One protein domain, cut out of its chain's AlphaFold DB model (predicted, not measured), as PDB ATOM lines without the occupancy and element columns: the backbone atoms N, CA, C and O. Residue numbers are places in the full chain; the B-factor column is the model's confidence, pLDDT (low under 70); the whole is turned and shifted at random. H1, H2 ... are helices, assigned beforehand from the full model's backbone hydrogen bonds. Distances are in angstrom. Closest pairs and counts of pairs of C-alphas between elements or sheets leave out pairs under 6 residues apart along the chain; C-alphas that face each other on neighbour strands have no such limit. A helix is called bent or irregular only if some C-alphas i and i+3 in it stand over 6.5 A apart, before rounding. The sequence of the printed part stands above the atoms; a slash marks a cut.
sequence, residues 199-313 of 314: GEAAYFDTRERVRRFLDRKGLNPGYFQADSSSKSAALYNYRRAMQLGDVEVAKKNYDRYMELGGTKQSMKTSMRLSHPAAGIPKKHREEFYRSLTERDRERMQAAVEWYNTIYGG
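This is residues 199 to 313 of the 314 residues of an uncharacterized protein of Deltaproteobacteria bacterium ADurb.Bin072 (UniProt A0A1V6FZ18). This model is an open frame of six helices with two ends: at one end H2 and H3 form a helical hairpin, and at the other H6 crosses the first part of H1, with the short H5 close to the later part of H1. H4 and the last part of H6 reach between the two ends, and the long link of residues 217 to 230 joins H1 to H2 along the length of the frame. The contacts are few: H1 touches H6 and H2 touches H3, while H4 and H5 touch no helix. The printed part has 115 residues with six named helices, H1 to H6 in that order, and no named strand, and its class is all helix. The whole is compact, with a radius of gyration of the C-alphas of 15.3 A, and its outline is elongated, spanning 44 by 28 by 21 A.

H1 is residues 199 to 216, 25.2 A from first to last C-alpha, and begins with C-alpha 199 at (-15.502, -2.175, 25.366). After the long link comes H2, residues 231 to 244, 20.1 A long, with C-alpha 231 at (-0.310, 2.204, 48.897). H3 is residues 247 to 259, 18.2 A long. H4 is residues 264 to 273, 14.1 A long, and H5 is residues 282 to 290, 13.8 A long. H5 is irregular, with C-alphas 283 and 286 standing 7.4 A apart. H6 is residues 294 to 311, 25.5 A long, and ends with C-alpha 311 at (-5.942, -7.685, 33.140).

H1 touches H6 with residues 199 to 206 alone; the closest C-alphas are those of Tyr 203 and Ala 303, 4.2 A apart, and the helices run opposite ways at a steep tilt of 64 degrees. H1 and H5 are close but not clearly touching, with Phe 213 and Phe 288 closest at 7.2 A between C-alphas. H1 is apart from H2, H3 and H4. H2 and H3 touch and form a helical hairpin: they run opposite ways at a shallow tilt of 17 degrees, and the closest C-alphas are those of Tyr 238 and Ala 250, 4.6 A apart. H4 is near H3, and it is close to H2 but not clearly touching, with the C-alphas of Leu 235 and Met 267 closest at 7.4 A. H4 and H6 are close but not clearly touching, at a shallow tilt of 15 degrees and running opposite ways; the C-alphas of Met 271 and Tyr 311 come closest, at 6.6 A. H2 and H6 are also close but not clearly touching, with the C-alphas of Gln 243 and Ile 310 closest at 6.4 A. H5 and H6 are apart, but only just, their closest C-alphas being 8.0 A from each other. In H1, H2, H3, H4 and H6 every O i to N i+4 pair is within hydrogen-bond range; in H5 it is 3 of 5.

The two C-alphas farthest apart are those of Glu 259 and Glu 294, 45.2 A, and the first and last printed C-alphas are 17.3 A apart. The printed part has no cut. The link from H1 to H2 is long, that from H4 to H5 is short, and those from H2 to H3, H3 to H4 and H5 to H6 are tight. The mean pLDDT of the printed part is 72.4, and 37 residues are under 70, among them residues 199 to 202, 220 to 230 and 240 to 251.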
ATOM      1  N   GLY A 199     -15.875  -1.502  24.121       52.19
ATOM      2  CA  GLY A 199     -15.502  -2.175  25.366       52.19
ATOM      3  C   GLY A 199     -15.183  -1.271  26.570       52.19
ATOM      4  O   GLY A 199     -15.629  -1.592  27.668       52.19
ATOM      5  N   GLU A 200     -14.471  -0.142  26.417       56.19
ATOM      6  CA  GLU A 200     -14.188   0.778  27.545       56.19
ATOM      7  C   GLU A 200     -15.459   1.535  27.952       56.19
ATOM      8  O   GLU A 200     -15.804   1.604  29.136       56.19
ATOM      9  N   ALA A 201     -16.205   2.039  26.964       58.31
ATOM     10  CA  ALA A 201     -17.506   2.656  27.196       58.31
ATOM     11  C   ALA A 201     -18.476   1.650  27.835       58.31
ATOM     12  O   ALA A 201     -19.065   1.937  28.878       58.31
ATOM     13  N   ALA A 202     -18.559   0.424  27.301       64.94
ATOM     14  CA  ALA A 202     -19.363  -0.633  27.905       64.94
ATOM     15  C   ALA A 202     -18.883  -1.014  29.311       64.94
ATOM     16  O   ALA A 202     -19.715  -1.324  30.166       64.94
ATOM     17  N   TYR A 203     -17.579  -0.961  29.595       74.00
ATOM     18  CA  TYR A 203     -17.032  -1.193  30.930       74.00
ATOM     19  C   TYR A 203     -17.530  -0.146  31.930       74.00
ATOM     20  O   TYR A 203     -18.055  -0.511  32.989       74.00
ATOM     21  N   PHE A 204     -17.427   1.145  31.605       72.62
ATOM     22  CA  PHE A 204     -17.903   2.209  32.492       72.62
ATOM     23  C   PHE A 204     -19.432   2.236  32.619       72.62
ATOM     24  O   PHE A 204     -19.931   2.348  33.742       72.62
ATOM     25  N   ASP A 205     -20.167   2.018  31.527       72.94
ATOM     26  CA  ASP A 205     -21.630   1.892  31.526       72.94
ATOM     27  C   ASP A 205     -22.096   0.719  32.394       72.94
ATOM     28  O   ASP A 205     -23.012   0.842  33.217       72.94
ATOM     29  N   THR A 206     -21.437  -0.434  32.263       77.69
ATOM     30  CA  THR A 206     -21.722  -1.626  33.067       77.69
ATOM     31  C   THR A 206     -21.467  -1.344  34.543       77.69
ATOM     32  O   THR A 206     -22.318  -1.634  35.386       77.69
ATOM     33  N   ARG A 207     -20.333  -0.717  34.881       79.31
ATOM     34  CA  ARG A 207     -19.997  -0.317  36.259       79.31
ATOM     35  C   ARG A 207     -21.016   0.665  36.835       79.31
ATOM     36  O   ARG A 207     -21.365   0.559  38.012       79.31
ATOM     37  N   GLU A 208     -21.523   1.591  36.028       77.25
ATOM     38  CA  GLU A 208     -22.593   2.498  36.433       77.25
ATOM     39  C   GLU A 208     -23.915   1.751  36.668       77.25
ATOM     40  O   GLU A 208     -24.594   1.986  37.669       77.25
ATOM     41  N   ARG A 209     -24.274   0.797  35.804       80.69
ATOM     42  CA  ARG A 209     -25.484  -0.026  35.968       80.69
ATOM     43  C   ARG A 209     -25.416  -0.902  37.218       80.69
ATOM     44  O   ARG A 209     -26.413  -1.007  37.932       80.69
ATOM     45  N   VAL A 210     -24.248  -1.477  37.510       83.00
ATOM     46  CA  VAL A 210     -23.974  -2.200  38.761       83.00
ATOM     47  C   VAL A 210     -24.180  -1.282  39.961       83.00
ATOM     48  O   VAL A 210     -24.886  -1.662  40.894       83.00
ATOM     49  N   ARG A 211     -23.634  -0.058  39.924       80.31
ATOM     50  CA  ARG A 211     -23.834   0.940  40.985       80.31
ATOM     51  C   ARG A 211     -25.318   1.240  41.192       80.31
ATOM     52  O   ARG A 211     -25.816   1.034  42.290       80.31
ATOM     53  N   ARG A 212     -26.054   1.572  40.122       82.38
ATOM     54  CA  ARG A 212     -27.508   1.822  40.176       82.38
ATOM     55  C   ARG A 212     -28.293   0.633  40.741       82.38
ATOM     56  O   ARG A 212     -29.280   0.825  41.446       82.38
ATOM     57  N   PHE A 213     -27.891  -0.599  40.427       86.00
ATOM     58  CA  PHE A 213     -28.512  -1.800  40.989       86.00
ATOM     59  C   PHE A 213     -28.266  -1.926  42.499       86.00
ATOM     60  O   PHE A 213     -29.205  -2.209  43.241       86.00
ATOM     61  N   LEU A 214     -27.035  -1.678  42.958       84.50
ATOM     62  CA  LEU A 214     -26.686  -1.694  44.381       84.50
ATOM     63  C   LEU A 214     -27.367  -0.555  45.152       84.50
ATOM     64  O   LEU A 214     -27.875  -0.800  46.245       84.50
ATOM     65  N   ASP A 215     -27.456   0.639  44.564       82.88
ATOM     66  CA  ASP A 215     -28.152   1.801  45.130       82.88
ATOM     67  C   ASP A 215     -29.632   1.491  45.372       82.88
ATOM     68  O   ASP A 215     -30.133   1.677  46.479       82.88
ATOM     69  N   ARG A 216     -30.321   0.913  44.375       84.00
ATOM     70  CA  ARG A 216     -31.723   0.468  44.514       84.00
ATOM     71  C   ARG A 216     -31.921  -0.588  45.603       84.00
ATOM     72  O   ARG A 216     -33.021  -0.719  46.127       84.00
ATOM     73  N   LYS A 217     -30.880  -1.356  45.925       83.19
ATOM     74  CA  LYS A 217     -30.893  -2.370  46.987       83.19
ATOM     75  C   LYS A 217     -30.441  -1.826  48.346       83.19
ATOM     76  O   LYS A 217     -30.436  -2.586  49.309       83.19
ATOM     77  N   GLY A 218     -30.045  -0.554  48.429       81.12
ATOM     78  CA  GLY A 218     -29.493   0.043  49.647       81.12
ATOM     79  C   GLY A 218     -28.124  -0.522  50.045       81.12
ATOM     80  O   GLY A 218     -27.752  -0.459  51.210       81.12
ATOM     81  N   LEU A 219     -27.372  -1.101  49.103       77.69
ATOM     82  CA  LEU A 219     -26.108  -1.809  49.356       77.69
ATOM     83  C   LEU A 219     -24.867  -0.952  49.070       77.69
ATOM     84  O   LEU A 219     -23.818  -1.493  48.724       77.69
ATOM     85  N   ASN A 220     -24.979   0.373  49.165       61.38
ATOM     86  CA  ASN A 220     -23.937   1.275  48.686       61.38
ATOM     87  C   ASN A 220     -22.669   1.182  49.560       61.38
ATOM     88  O   ASN A 220     -22.725   1.525  50.743       61.38
ATOM     89  N   PRO A 221     -21.518   0.732  49.027       53.03
ATOM     90  CA  PRO A 221     -20.269   0.816  49.760       53.03
ATOM     91  C   PRO A 221     -19.843   2.287  49.776       53.03
ATOM     92  O   PRO A 221     -19.653   2.889  48.721       53.03
ATOM     93  N   GLY A 222     -19.734   2.883  50.964       49.16
ATOM     94  CA  GLY A 222     -19.335   4.283  51.118       49.16
ATOM     95  C   GLY A 222     -18.059   4.632  50.339       49.16
ATOM     96  O   GLY A 222     -17.185   3.789  50.119       49.16
ATOM     97  N   TYR A 223     -17.950   5.892  49.915       43.00
ATOM     98  CA  TYR A 223     -16.766   6.395  49.222       43.00
ATOM     99  C   TYR A 223     -15.556   6.361  50.160       43.00
ATOM    100  O   TYR A 223     -15.505   7.085  51.152       43.00
ATOM    101  N   PHE A 224     -14.567   5.531  49.834       43.72
ATOM    102  CA  PHE A 224     -13.292   5.519  50.542       43.72
ATOM    103  C   PHE A 224     -12.402   6.626  49.965       43.72
ATOM    104  O   PHE A 224     -12.000   6.553  48.802       43.72
ATOM    105  N   GLN A 225     -12.107   7.659  50.755       36.69
ATOM    106  CA  GLN A 225     -11.110   8.665  50.385       36.69
ATOM    107  C   GLN A 225      -9.721   8.079  50.642       36.69
ATOM    108  O   GLN A 225      -9.318   7.887  51.787       36.69
ATOM    109  N   ALA A 226      -9.006   7.733  49.574       40.12
ATOM    110  CA  ALA A 226      -7.613   7.320  49.667       40.12
ATOM    111  C   ALA A 226      -6.715   8.554  49.540       40.12
ATOM    112  O   ALA A 226      -6.831   9.305  48.572       40.12
ATOM    113  N   ASP A 227      -5.804   8.743  50.493       49.00
ATOM    114  CA  ASP A 227      -4.786   9.788  50.414       49.00
ATOM    115  C   ASP A 227      -3.810   9.510  49.252       49.00
ATOM    116  O   ASP A 227      -3.460   8.358  48.970       49.00
ATOM    117  N   SER A 228      -3.361  10.570  48.584       48.03
ATOM    118  CA  SER A 228      -2.511  10.581  47.387       48.03
ATOM    119  C   SER A 228      -1.167   9.850  47.548       48.03
ATOM    120  O   SER A 228      -0.638   9.318  46.573       48.03
ATOM    121  N   SER A 229      -0.644   9.762  48.776       51.97
ATOM    122  CA  SER A 229       0.635   9.108  49.113       51.97
ATOM    123  C   SER A 229       0.492   7.625  49.506       51.97
ATOM    124  O   SER A 229       1.466   6.916  49.765       51.97
ATOM    125  N   SER A 230      -0.739   7.120  49.570       69.56
ATOM    126  CA  SER A 230      -1.015   5.786  50.098       69.56
ATOM    127  C   SER A 230      -0.666   4.659  49.116       69.56
ATOM    128  O   SER A 230      -0.750   4.798  47.894       69.56
ATOM    129  N   LYS A 231      -0.400   3.464  49.660       75.38
ATOM    130  CA  LYS A 231      -0.310   2.204  48.897       75.38
ATOM    131  C   LYS A 231      -1.522   1.997  47.970       75.38
ATOM    132  O   LYS A 231      -1.386   1.491  46.859       75.38
ATOM    133  N   SER A 232      -2.714   2.401  48.415       67.25
ATOM    134  CA  SER A 232      -3.948   2.373  47.621       67.25
ATOM    135  C   SER A 232      -3.934   3.336  46.434       67.25
ATOM    136  O   SER A 232      -4.432   2.964  45.374       67.25
ATOM    137  N   ALA A 233      -3.352   4.529  46.578       70.50
ATOM    138  CA  ALA A 233      -3.232   5.500  45.492       70.50
ATOM    139  C   ALA A 233      -2.251   5.025  44.413       70.50
ATOM    140  O   ALA A 233      -2.587   5.063  43.231       70.50
ATOM    141  N   ALA A 234      -1.101   4.467  44.808       69.94
ATOM    142  CA  ALA A 234      -0.163   3.847  43.867       69.94
ATOM    143  C   ALA A 234      -0.832   2.706  43.075       69.94
ATOM    144  O   ALA A 234      -0.757   2.660  41.850       69.94
ATOM    145  N   LEU A 235      -1.589   1.834  43.751       73.94
ATOM    146  CA  LEU A 235      -2.326   0.750  43.094       73.94
ATOM    147  C   LEU A 235      -3.469   1.247  42.194       73.94
ATOM    148  O   LEU A 235      -3.792   0.622  41.183       73.94
ATOM    149  N   TYR A 236      -4.120   2.350  42.563       72.94
ATOM    150  CA  TYR A 236      -5.142   2.995  41.745       72.94
ATOM    151  C   TYR A 236      -4.541   3.564  40.457       72.94
ATOM    152  O   TYR A 236      -5.023   3.240  39.372       72.94
ATOM    153  N   ASN A 237      -3.459   4.333  40.574       68.69
ATOM    154  CA  ASN A 237      -2.768   4.939  39.440       68.69
ATOM    155  C   ASN A 237      -2.140   3.884  38.528       68.69
ATOM    156  O   ASN A 237      -2.224   4.020  37.315       68.69
ATOM    157  N   TYR A 238      -1.604   2.797  39.091       71.00
ATOM    158  CA  TYR A 238      -1.144   1.646  38.315       71.00
ATOM    159  C   TYR A 238      -2.265   1.069  37.440       71.00
ATOM    160  O   TYR A 238      -2.101   0.953  36.231       71.00
ATOM    161  N   ARG A 239      -3.442   0.778  38.015       72.12
ATOM    162  CA  ARG A 239      -4.593   0.281  37.238       72.12
ATOM    163  C   ARG A 239      -5.060   1.285  36.192       72.12
ATOM    164  O   ARG A 239      -5.394   0.887  35.083       72.12
ATOM    165  N   ARG A 240      -5.087   2.576  36.530       63.66
ATOM    166  CA  ARG A 240      -5.501   3.617  35.587       63.66
ATOM    167  C   ARG A 240      -4.531   3.726  34.413       63.66
ATOM    168  O   ARG A 240      -4.986   3.806  33.283       63.66
ATOM    169  N   ALA A 241      -3.229   3.666  34.673       58.53
ATOM    170  CA  ALA A 241      -2.206   3.656  33.637       58.53
ATOM    171  C   ALA A 241      -2.329   2.419  32.732       58.53
ATOM    172  O   ALA A 241      -2.312   2.561  31.518       58.53
ATOM    173  N   MET A 242      -2.594   1.237  33.305       57.69
ATOM    174  CA  MET A 242      -2.875   0.016  32.532       57.69
ATOM    175  C   MET A 242      -4.106   0.163  31.621       57.69
ATOM    176  O   MET A 242      -4.064  -0.270  30.477       57.69
ATOM    177  N   GLN A 243      -5.186   0.795  32.095       58.78
ATOM    178  CA  GLN A 243      -6.383   1.063  31.276       58.78
ATOM    179  C   GLN A 243      -6.117   2.040  30.128       58.78
ATOM    180  O   GLN A 243      -6.760   1.940  29.092       58.78
ATOM    181  N   LEU A 244      -5.197   2.984  30.333       54.41
ATOM    182  CA  LEU A 244      -4.812   4.000  29.353       54.41
ATOM    183  C   LEU A 244      -3.657   3.544  28.444       54.41
ATOM    184  O   LEU A 244      -3.255   4.292  27.562       54.41
ATOM    185  N   GLY A 245      -3.103   2.348  28.668       48.69
ATOM    186  CA  GLY A 245      -1.946   1.835  27.931       48.69
ATOM    187  C   GLY A 245      -0.603   2.484  28.295       48.69
ATOM    188  O   GLY A 245       0.402   2.186  27.658       48.69
ATOM    189  N   ASP A 246      -0.542   3.332  29.324       55.91
ATOM    190  CA  ASP A 246       0.673   4.050  29.729       55.91
ATOM    191  C   ASP A 246       1.608   3.137  30.543       55.91
ATOM    192  O   ASP A 246       1.542   3.046  31.775       55.91
ATOM    193  N   VAL A 247       2.479   2.415  29.834       49.75
ATOM    194  CA  VAL A 247       3.392   1.414  30.409       49.75
ATOM    195  C   VAL A 247       4.423   2.047  31.353       49.75
ATOM    196  O   VAL A 247       4.806   1.430  32.351       49.75
ATOM    197  N   GLU A 248       4.859   3.282  31.090       50.06
ATOM    198  CA  GLU A 248       5.853   3.976  31.914       50.06
ATOM    199  C   GLU A 248       5.261   4.383  33.266       50.06
ATOM    200  O   GLU A 248       5.828   4.075  34.324       50.06
ATOM    201  N   VAL A 249       4.082   5.012  33.258       57.72
ATOM    202  CA  VAL A 249       3.370   5.373  34.488       57.72
ATOM    203  C   VAL A 249       2.903   4.120  35.222       57.72
ATOM    204  O   VAL A 249       2.950   4.093  36.458       57.72
ATOM    205  N   ALA A 250       2.518   3.064  34.501       55.09
ATOM    206  CA  ALA A 250       2.189   1.780  35.102       55.09
ATOM    207  C   ALA A 250       3.399   1.199  35.851       55.09
ATOM    208  O   ALA A 250       3.294   0.920  37.046       55.09
ATOM    209  N   LYS A 251       4.571   1.104  35.213       59.12
ATOM    210  CA  LYS A 251       5.794   0.610  35.863       59.12
ATOM    211  C   LYS A 251       6.171   1.453  37.083       59.12
ATOM    212  O   LYS A 251       6.404   0.908  38.157       59.12
ATOM    213  N   LYS A 252       6.155   2.781  36.953       71.75
ATOM    214  CA  LYS A 252       6.467   3.701  38.057       71.75
ATOM    215  C   LYS A 252       5.555   3.485  39.268       71.75
ATOM    216  O   LYS A 252       6.020   3.441  40.405       71.75
ATOM    217  N   ASN A 253       4.250   3.358  39.038       66.69
ATOM    218  CA  ASN A 253       3.287   3.155  40.120       66.69
ATOM    219  C   ASN A 253       3.308   1.722  40.670       66.69
ATOM    220  O   ASN A 253       3.013   1.532  41.849       66.69
ATOM    221  N   TYR A 254       3.691   0.733  39.859       71.44
ATOM    222  CA  TYR A 254       3.968  -0.628  40.314       71.44
ATOM    223  C   TYR A 254       5.158  -0.659  41.280       71.44
ATOM    224  O   TYR A 254       5.019  -1.163  42.393       71.44
ATOM    225  N   ASP A 255       6.290  -0.065  40.893       74.56
ATOM    226  CA  ASP A 255       7.496  -0.004  41.724       74.56
ATOM    227  C   ASP A 255       7.179   0.714  43.044       74.56
ATOM    228  O   ASP A 255       7.408   0.180  44.131       74.56
ATOM    229  N   ARG A 256       6.478   1.855  42.962       73.75
ATOM    230  CA  ARG A 256       6.013   2.596  44.138       73.75
ATOM    231  C   ARG A 256       5.064   1.786  45.026       73.75
ATOM    232  O   ARG A 256       5.116   1.887  46.248       73.75
ATOM    233  N   TYR A 257       4.176   0.987  44.438       80.31
ATOM    234  CA  TYR A 257       3.283   0.108  45.190       80.31
ATOM    235  C   TYR A 257       4.057  -0.971  45.953       80.31
ATOM    236  O   TYR A 257       3.728  -1.246  47.110       80.31
ATOM    237  N   MET A 258       5.082  -1.558  45.332       82.00
ATOM    238  CA  MET A 258       5.943  -2.564  45.957       82.00
ATOM    239  C   MET A 258       6.790  -1.958  47.085       82.00
ATOM    240  O   MET A 258       6.833  -2.531  48.173       82.00
ATOM    241  N   GLU A 259       7.371  -0.770  46.881       84.69
ATOM    242  CA  GLU A 259       8.101  -0.012  47.915       84.69
ATOM    243  C   GLU A 259       7.245   0.275  49.155       84.69
ATOM    244  O   GLU A 259       7.721   0.198  50.285       84.69
ATOM    245  N   LEU A 260       5.958   0.573  48.960       83.50
ATOM    246  CA  LEU A 260       5.001   0.844  50.036       83.50
ATOM    247  C   LEU A 260       4.468  -0.438  50.717       83.50
ATOM    248  O   LEU A 260       3.435  -0.401  51.395       83.50
ATOM    249  N   GLY A 261       5.128  -1.586  50.525       85.25
ATOM    250  CA  GLY A 261       4.744  -2.871  51.119       85.25
ATOM    251  C   GLY A 261       3.558  -3.546  50.421       85.25
ATOM    252  O   GLY A 261       2.772  -4.266  51.046       85.25
ATOM    253  N   GLY A 262       3.357  -3.265  49.133       82.75
ATOM    254  CA  GLY A 262       2.413  -3.975  48.278       82.75
ATOM    255  C   GLY A 262       2.859  -5.407  47.987       82.75
ATOM    256  O   GLY A 262       4.046  -5.707  47.915       82.75
ATOM    257  N   THR A 263       1.898  -6.314  47.800       83.81
ATOM    258  CA  THR A 263       2.186  -7.707  47.427       83.81
ATOM    259  C   THR A 263       1.551  -8.050  46.086       83.81
ATOM    260  O   THR A 263       0.495  -7.519  45.719       83.81
ATOM    261  N   LYS A 264       2.145  -9.010  45.369       74.19
ATOM    262  CA  LYS A 264       1.564  -9.552  44.129       74.19
ATOM    263  C   LYS A 264       0.158 -10.119  44.369       74.19
ATOM    264  O   LYS A 264      -0.727  -9.943  43.537       74.19
ATOM    265  N   GLN A 265      -0.090 -10.730  45.529       78.00
ATOM    266  CA  GLN A 265      -1.399 -11.293  45.880       78.00
ATOM    267  C   GLN A 265      -2.473 -10.214  46.090       78.00
ATOM    268  O   GLN A 265      -3.595 -10.344  45.590       78.00
ATOM    269  N   SER A 266      -2.145  -9.121  46.786       78.31
ATOM    270  CA  SER A 266      -3.072  -7.996  46.973       78.31
ATOM    271  C   SER A 266      -3.333  -7.236  45.668       78.31
ATOM    272  O   SER A 266      -4.447  -6.766  45.442       78.31
ATOM    273  N   MET A 267      -2.353  -7.186  44.766       78.44
ATOM    274  CA  MET A 267      -2.500  -6.621  43.423       78.44
ATOM    275  C   MET A 267      -3.419  -7.464  42.535       78.44
ATOM    276  O   MET A 267      -4.396  -6.931  42.014       78.44
ATOM    277  N   LYS A 268      -3.195  -8.786  42.463       80.06
ATOM    278  CA  LYS A 268      -4.100  -9.725  41.773       80.06
ATOM    279  C   LYS A 268      -5.527  -9.620  42.302       80.06
ATOM    280  O   LYS A 268      -6.489  -9.601  41.540       80.06
ATOM    281  N   THR A 269      -5.674  -9.481  43.620       82.38
ATOM    282  CA  THR A 269      -6.983  -9.269  44.249       82.38
ATOM    283  C   THR A 269      -7.631  -7.965  43.779       82.38
ATOM    284  O   THR A 269      -8.802  -7.976  43.414       82.38
ATOM    285  N   SER A 270      -6.885  -6.862  43.730       78.31
ATOM    286  CA  SER A 270      -7.378  -5.563  43.246       78.31
ATOM    287  C   SER A 270      -7.765  -5.583  41.763       78.31
ATOM    288  O   SER A 270      -8.800  -5.036  41.372       78.31
ATOM    289  N   MET A 271      -6.991  -6.280  40.932       79.50
ATOM    290  CA  MET A 271      -7.311  -6.473  39.517       79.50
ATOM    291  C   MET A 271      -8.565  -7.322  39.341       79.50
ATOM    292  O   MET A 271      -9.462  -6.931  38.602       79.50
ATOM    293  N   ARG A 272      -8.727  -8.400  40.113       83.75
ATOM    294  CA  ARG A 272      -9.979  -9.174  40.154       83.75
ATOM    295  C   ARG A 272     -11.178  -8.328  40.595       83.75
ATOM    296  O   ARG A 272     -12.270  -8.468  40.054       83.75
ATOM    297  N   LEU A 273     -10.984  -7.423  41.555       82.31
ATOM    298  CA  LEU A 273     -12.018  -6.479  42.005       82.31
ATOM    299  C   LEU A 273     -12.322  -5.368  40.985       82.31
ATOM    300  O   LEU A 273     -13.319  -4.658  41.130       82.31
ATOM    301  N   SER A 274     -11.495  -5.238  39.948       81.06
ATOM    302  CA  SER A 274     -11.743  -4.347  38.811       81.06
ATOM    303  C   SER A 274     -12.630  -4.998  37.747       81.06
ATOM    304  O   SER A 274     -13.031  -4.323  36.811       81.06
ATOM    305  N   HIS A 275     -13.007  -6.273  37.898       87.25
ATOM    306  CA  HIS A 275     -13.977  -6.902  37.005       87.25
ATOM    307  C   HIS A 275     -15.310  -6.111  36.999       87.25
ATOM    308  O   HIS A 275     -15.762  -5.681  38.073       87.25
ATOM    309  N   PRO A 276     -15.987  -5.942  35.841       84.69
ATOM    310  CA  PRO A 276     -17.188  -5.104  35.713       84.69
ATOM    311  C   PRO A 276     -18.266  -5.403  36.767       84.69
ATOM    312  O   PRO A 276     -18.779  -4.498  37.422       84.69
ATOM    313  N   ALA A 277     -18.524  -6.690  37.017       85.38
ATOM    314  CA  ALA A 277     -19.499  -7.180  38.000       85.38
ATOM    315  C   ALA A 277     -18.937  -7.478  39.410       85.38
ATOM    316  O   ALA A 277     -19.659  -8.012  40.253       85.38
ATOM    317  N   ALA A 278     -17.667  -7.170  39.707       83.81
ATOM    318  CA  ALA A 278     -17.035  -7.551  40.982       83.81
ATOM    319  C   ALA A 278     -17.752  -6.998  42.222       83.81
ATOM    320  O   ALA A 278     -17.752  -7.644  43.269       83.81
ATOM    321  N   GLY A 279     -18.372  -5.821  42.093       80.81
ATOM    322  CA  GLY A 279     -19.084  -5.152  43.183       80.81
ATOM    323  C   GLY A 279     -20.392  -5.830  43.595       80.81
ATOM    324  O   GLY A 279     -20.938  -5.478  44.634       80.81
ATOM    325  N   ILE A 280     -20.902  -6.798  42.821       86.44
ATOM    326  CA  ILE A 280     -22.177  -7.456  43.122       86.44
ATOM    327  C   ILE A 280     -21.952  -8.617  44.106       86.44
ATOM    328  O   ILE A 280     -21.250  -9.587  43.765       86.44
ATOM    329  N   PRO A 281     -22.586  -8.592  45.300       87.62
ATOM    330  CA  PRO A 281     -22.558  -9.715  46.231       87.62
ATOM    331  C   PRO A 281     -23.098 -10.986  45.576       87.62
ATOM    332  O   PRO A 281     -24.090 -10.928  44.852       87.62
ATOM    333  N   LYS A 282     -22.498 -12.150  45.869       86.31
ATOM    334  CA  LYS A 282     -22.863 -13.438  45.239       86.31
ATOM    335  C   LYS A 282     -24.376 -13.697  45.232       86.31
ATOM    336  O   LYS A 282     -24.918 -14.055  44.195       86.31
ATOM    337  N   LYS A 283     -25.051 -13.410  46.352       87.75
ATOM    338  CA  LYS A 283     -26.505 -13.560  46.529       87.75
ATOM    339  C   LYS A 283     -27.380 -12.732  45.570       87.75
ATOM    340  O   LYS A 283     -28.534 -13.079  45.381       87.75
ATOM    341  N   HIS A 284     -26.854 -11.660  44.969       87.56
ATOM    342  CA  HIS A 284     -27.602 -10.764  44.074       87.56
ATOM    343  C   HIS A 284     -27.146 -10.833  42.609       87.56
ATOM    344  O   HIS A 284     -27.654 -10.086  41.776       87.56
ATOM    345  N   ARG A 285     -26.189 -11.708  42.269       87.12
ATOM    346  CA  ARG A 285     -25.660 -11.802  40.897       87.12
ATOM    347  C   ARG A 285     -26.699 -12.309  39.909       87.12
ATOM    348  O   ARG A 285     -26.899 -11.676  38.882       87.12
ATOM    349  N   GLU A 286     -27.389 -13.392  40.255       88.94
ATOM    350  CA  GLU A 286     -28.467 -13.954  39.428       88.94
ATOM    351  C   GLU A 286     -29.569 -12.927  39.162       88.94
ATOM    352  O   GLU A 286     -30.022 -12.752  38.034       88.94
ATOM    353  N   GLU A 287     -29.959 -12.186  40.199       88.94
ATOM    354  CA  GLU A 287     -30.956 -11.124  40.091       88.94
ATOM    355  C   GLU A 287     -30.489  -9.992  39.160       88.94
ATOM    356  O   GLU A 287     -31.246  -9.539  38.301       88.94
ATOM    357  N   PHE A 288     -29.227  -9.569  39.279       89.88
ATOM    358  CA  PHE A 288     -28.647  -8.566  38.391       89.88
ATOM    359  C   PHE A 288     -28.637  -9.036  36.932       89.88
ATOM    360  O   PHE A 288     -29.095  -8.290  36.067       89.88
ATOM    361  N   TYR A 289     -28.183 -10.262  36.656       88.75
ATOM    362  CA  TYR A 289     -28.121 -10.798  35.293       88.75
ATOM    363  C   TYR A 289     -29.506 -10.961  34.662       88.75
ATOM    364  O   TYR A 289     -29.688 -10.631  33.491       88.75
ATOM    365  N   ARG A 290     -30.514 -11.370  35.441       90.44
ATOM    366  CA  ARG A 290     -31.911 -11.417  34.972       90.44
ATOM    367  C   ARG A 290     -32.478 -10.031  34.649       90.44
ATOM    368  O   ARG A 290     -33.342  -9.923  33.790       90.44
ATOM    369  N   SER A 291     -31.975  -8.975  35.292       86.38
ATOM    370  CA  SER A 291     -32.378  -7.583  35.029       86.38
ATOM    371  C   SER A 291     -31.729  -6.949  33.784       86.38
ATOM    372  O   SER A 291     -31.969  -5.768  33.493       86.38
ATOM    373  N   LEU A 292     -30.847  -7.673  33.084       84.88
ATOM    374  CA  LEU A 292     -30.187  -7.185  31.873       84.88
ATOM    375  C   LEU A 292     -31.071  -7.432  30.645       84.88
ATOM    376  O   LEU A 292     -31.501  -8.563  30.394       84.88
ATOM    377  N   THR A 293     -31.287  -6.372  29.864       81.81
ATOM    378  CA  THR A 293     -31.828  -6.484  28.501       81.81
ATOM    379  C   THR A 293     -30.792  -7.122  27.574       81.81
ATOM    380  O   THR A 293     -29.619  -7.192  27.939       81.81
ATOM    381  N   GLU A 294     -31.188  -7.551  26.376       74.25
ATOM    382  CA  GLU A 294     -30.257  -8.157  25.411       74.25
ATOM    383  C   GLU A 294     -29.064  -7.238  25.107       74.25
ATOM    384  O   GLU A 294     -27.910  -7.607  25.306       74.25
ATOM    385  N   ARG A 295     -29.345  -5.962  24.827       64.00
ATOM    386  CA  ARG A 295     -28.321  -4.927  24.628       64.00
ATOM    387  C   ARG A 295     -27.408  -4.733  25.845       64.00
ATOM    388  O   ARG A 295     -26.236  -4.398  25.705       64.00
ATOM    389  N   ASP A 296     -27.931  -4.895  27.061       72.25
ATOM    390  CA  ASP A 296     -27.115  -4.789  28.277       72.25
ATOM    391  C   ASP A 296     -26.225  -6.024  28.485       72.25
ATOM    392  O   ASP A 296     -25.164  -5.905  29.098       72.25
ATOM    393  N   ARG A 297     -26.631  -7.199  27.984       77.75
ATOM    394  CA  ARG A 297     -25.811  -8.421  28.005       77.75
ATOM    395  C   ARG A 297     -24.655  -8.320  27.024       77.75
ATOM    396  O   ARG A 297     -23.530  -8.601  27.419       77.75
ATOM    397  N   GLU A 298     -24.906  -7.830  25.813       70.88
ATOM    398  CA  GLU A 298     -23.863  -7.554  24.816       70.88
ATOM    399  C   GLU A 298     -22.826  -6.558  25.356       70.88
ATOM    400  O   GLU A 298     -21.620  -6.787  25.275       70.88
ATOM    401  N   ARG A 299     -23.280  -5.483  26.014       70.50
ATOM    402  CA  ARG A 299     -22.386  -4.519  26.683       70.50
ATOM    403  C   ARG A 299     -21.615  -5.147  27.839       70.50
ATOM    404  O   ARG A 299     -20.420  -4.910  27.979       70.50
ATOM    405  N   MET A 300     -22.271  -5.962  28.663       79.75
ATOM    406  CA  MET A 300     -21.601  -6.691  29.741       79.75
ATOM    407  C   MET A 300     -20.515  -7.623  29.183       79.75
ATOM    408  O   MET A 300     -19.433  -7.703  29.760       79.75
ATOM    409  N   GLN A 301     -20.773  -8.292  28.060       77.38
ATOM    410  CA  GLN A 301     -19.795  -9.143  27.390       77.38
ATOM    411  C   GLN A 301     -18.607  -8.325  26.866       77.38
ATOM    412  O   GLN A 301     -17.472  -8.623  27.229       77.38
ATOM    413  N   ALA A 302     -18.858  -7.235  26.135       68.06
ATOM    414  CA  ALA A 302     -17.806  -6.336  25.652       68.06
ATOM    415  C   ALA A 302     -16.961  -5.747  26.801       68.06
ATOM    416  O   ALA A 302     -15.741  -5.621  26.695       68.06
ATOM    417  N   ALA A 303     -17.590  -5.440  27.941       75.38
ATOM    418  CA  ALA A 303     -16.908  -4.979  29.148       75.38
ATOM    419  C   ALA A 303     -15.997  -6.051  29.771       75.38
ATOM    420  O   ALA A 303     -14.941  -5.724  30.318       75.38
ATOM    421  N   VAL A 304     -16.412  -7.321  29.736       81.50
ATOM    422  CA  VAL A 304     -15.619  -8.457  30.230       81.50
ATOM    423  C   VAL A 304     -14.453  -8.749  29.291       81.50
ATOM    424  O   VAL A 304     -13.340  -8.961  29.762       81.50
ATOM    425  N   GLU A 305     -14.683  -8.712  27.982       73.19
ATOM    426  CA  GLU A 305     -13.635  -8.871  26.972       73.19
ATOM    427  C   GLU A 305     -12.568  -7.781  27.122       73.19
ATOM    428  O   GLU A 305     -11.391  -8.103  27.266       73.19
ATOM    429  N   TRP A 306     -12.972  -6.511  27.243       70.44
ATOM    430  CA  TRP A 306     -12.053  -5.399  27.511       70.44
ATOM    431  C   TRP A 306     -11.324  -5.533  28.856       70.44
ATOM    432  O   TRP A 306     -10.132  -5.268  28.971       70.44
ATOM    433  N   TYR A 307     -12.007  -5.994  29.904       78.88
ATOM    434  CA  TYR A 307     -11.344  -6.282  31.175       78.88
ATOM    435  C   TYR A 307     -10.253  -7.358  31.018       78.88
ATOM    436  O   TYR A 307      -9.162  -7.217  31.574       78.88
ATOM    437  N   ASN A 308     -10.522  -8.414  30.250       76.31
ATOM    438  CA  ASN A 308      -9.578  -9.506  30.032       76.31
ATOM    439  C   ASN A 308      -8.385  -9.088  29.162       76.31
ATOM    440  O   ASN A 308      -7.285  -9.577  29.405       76.31
ATOM    441  N   THR A 309      -8.547  -8.168  28.207       63.84
ATOM    442  CA  THR A 309      -7.404  -7.654  27.431       63.84
ATOM    443  C   THR A 309      -6.443  -6.843  28.301       63.84
ATOM    444  O   THR A 309      -5.231  -6.959  28.142       63.84
ATOM    445  N   ILE A 310      -6.964  -6.077  29.265       64.12
ATOM    446  CA  ILE A 310      -6.147  -5.243  30.159       64.12
ATOM    447  C   ILE A 310      -5.553  -6.044  31.331       64.12
ATOM    448  O   ILE A 310      -4.428  -5.780  31.759       64.12
ATOM    449  N   TYR A 311      -6.296  -7.012  31.881       70.00
ATOM    450  CA  TYR A 311      -5.942  -7.685  33.140       70.00
ATOM    451  C   TYR A 311      -5.768  -9.210  33.051       70.00
ATOM    452  O   TYR A 311      -5.292  -9.808  34.012       70.00
ATOM    453  N   GLY A 312      -6.149  -9.855  31.945       53.81
ATOM    454  CA  GLY A 312      -6.240 -11.318  31.826       53.81
ATOM    455  C   GLY A 312      -4.905 -12.060  31.709       53.81
ATOM    456  O   GLY A 312      -4.865 -13.265  31.932       53.81
ATOM    457  N   GLY A 313      -3.810 -11.359  31.403       48.97
ATOM    458  CA  GLY A 313      -2.466 -11.939  31.283       48.97
ATOM    459  C   GLY A 313      -1.672 -12.062  32.593       48.97
ATOM    460  O   GLY A 313      -0.471 -12.315  32.531       48.97
TER     461      GLY A 313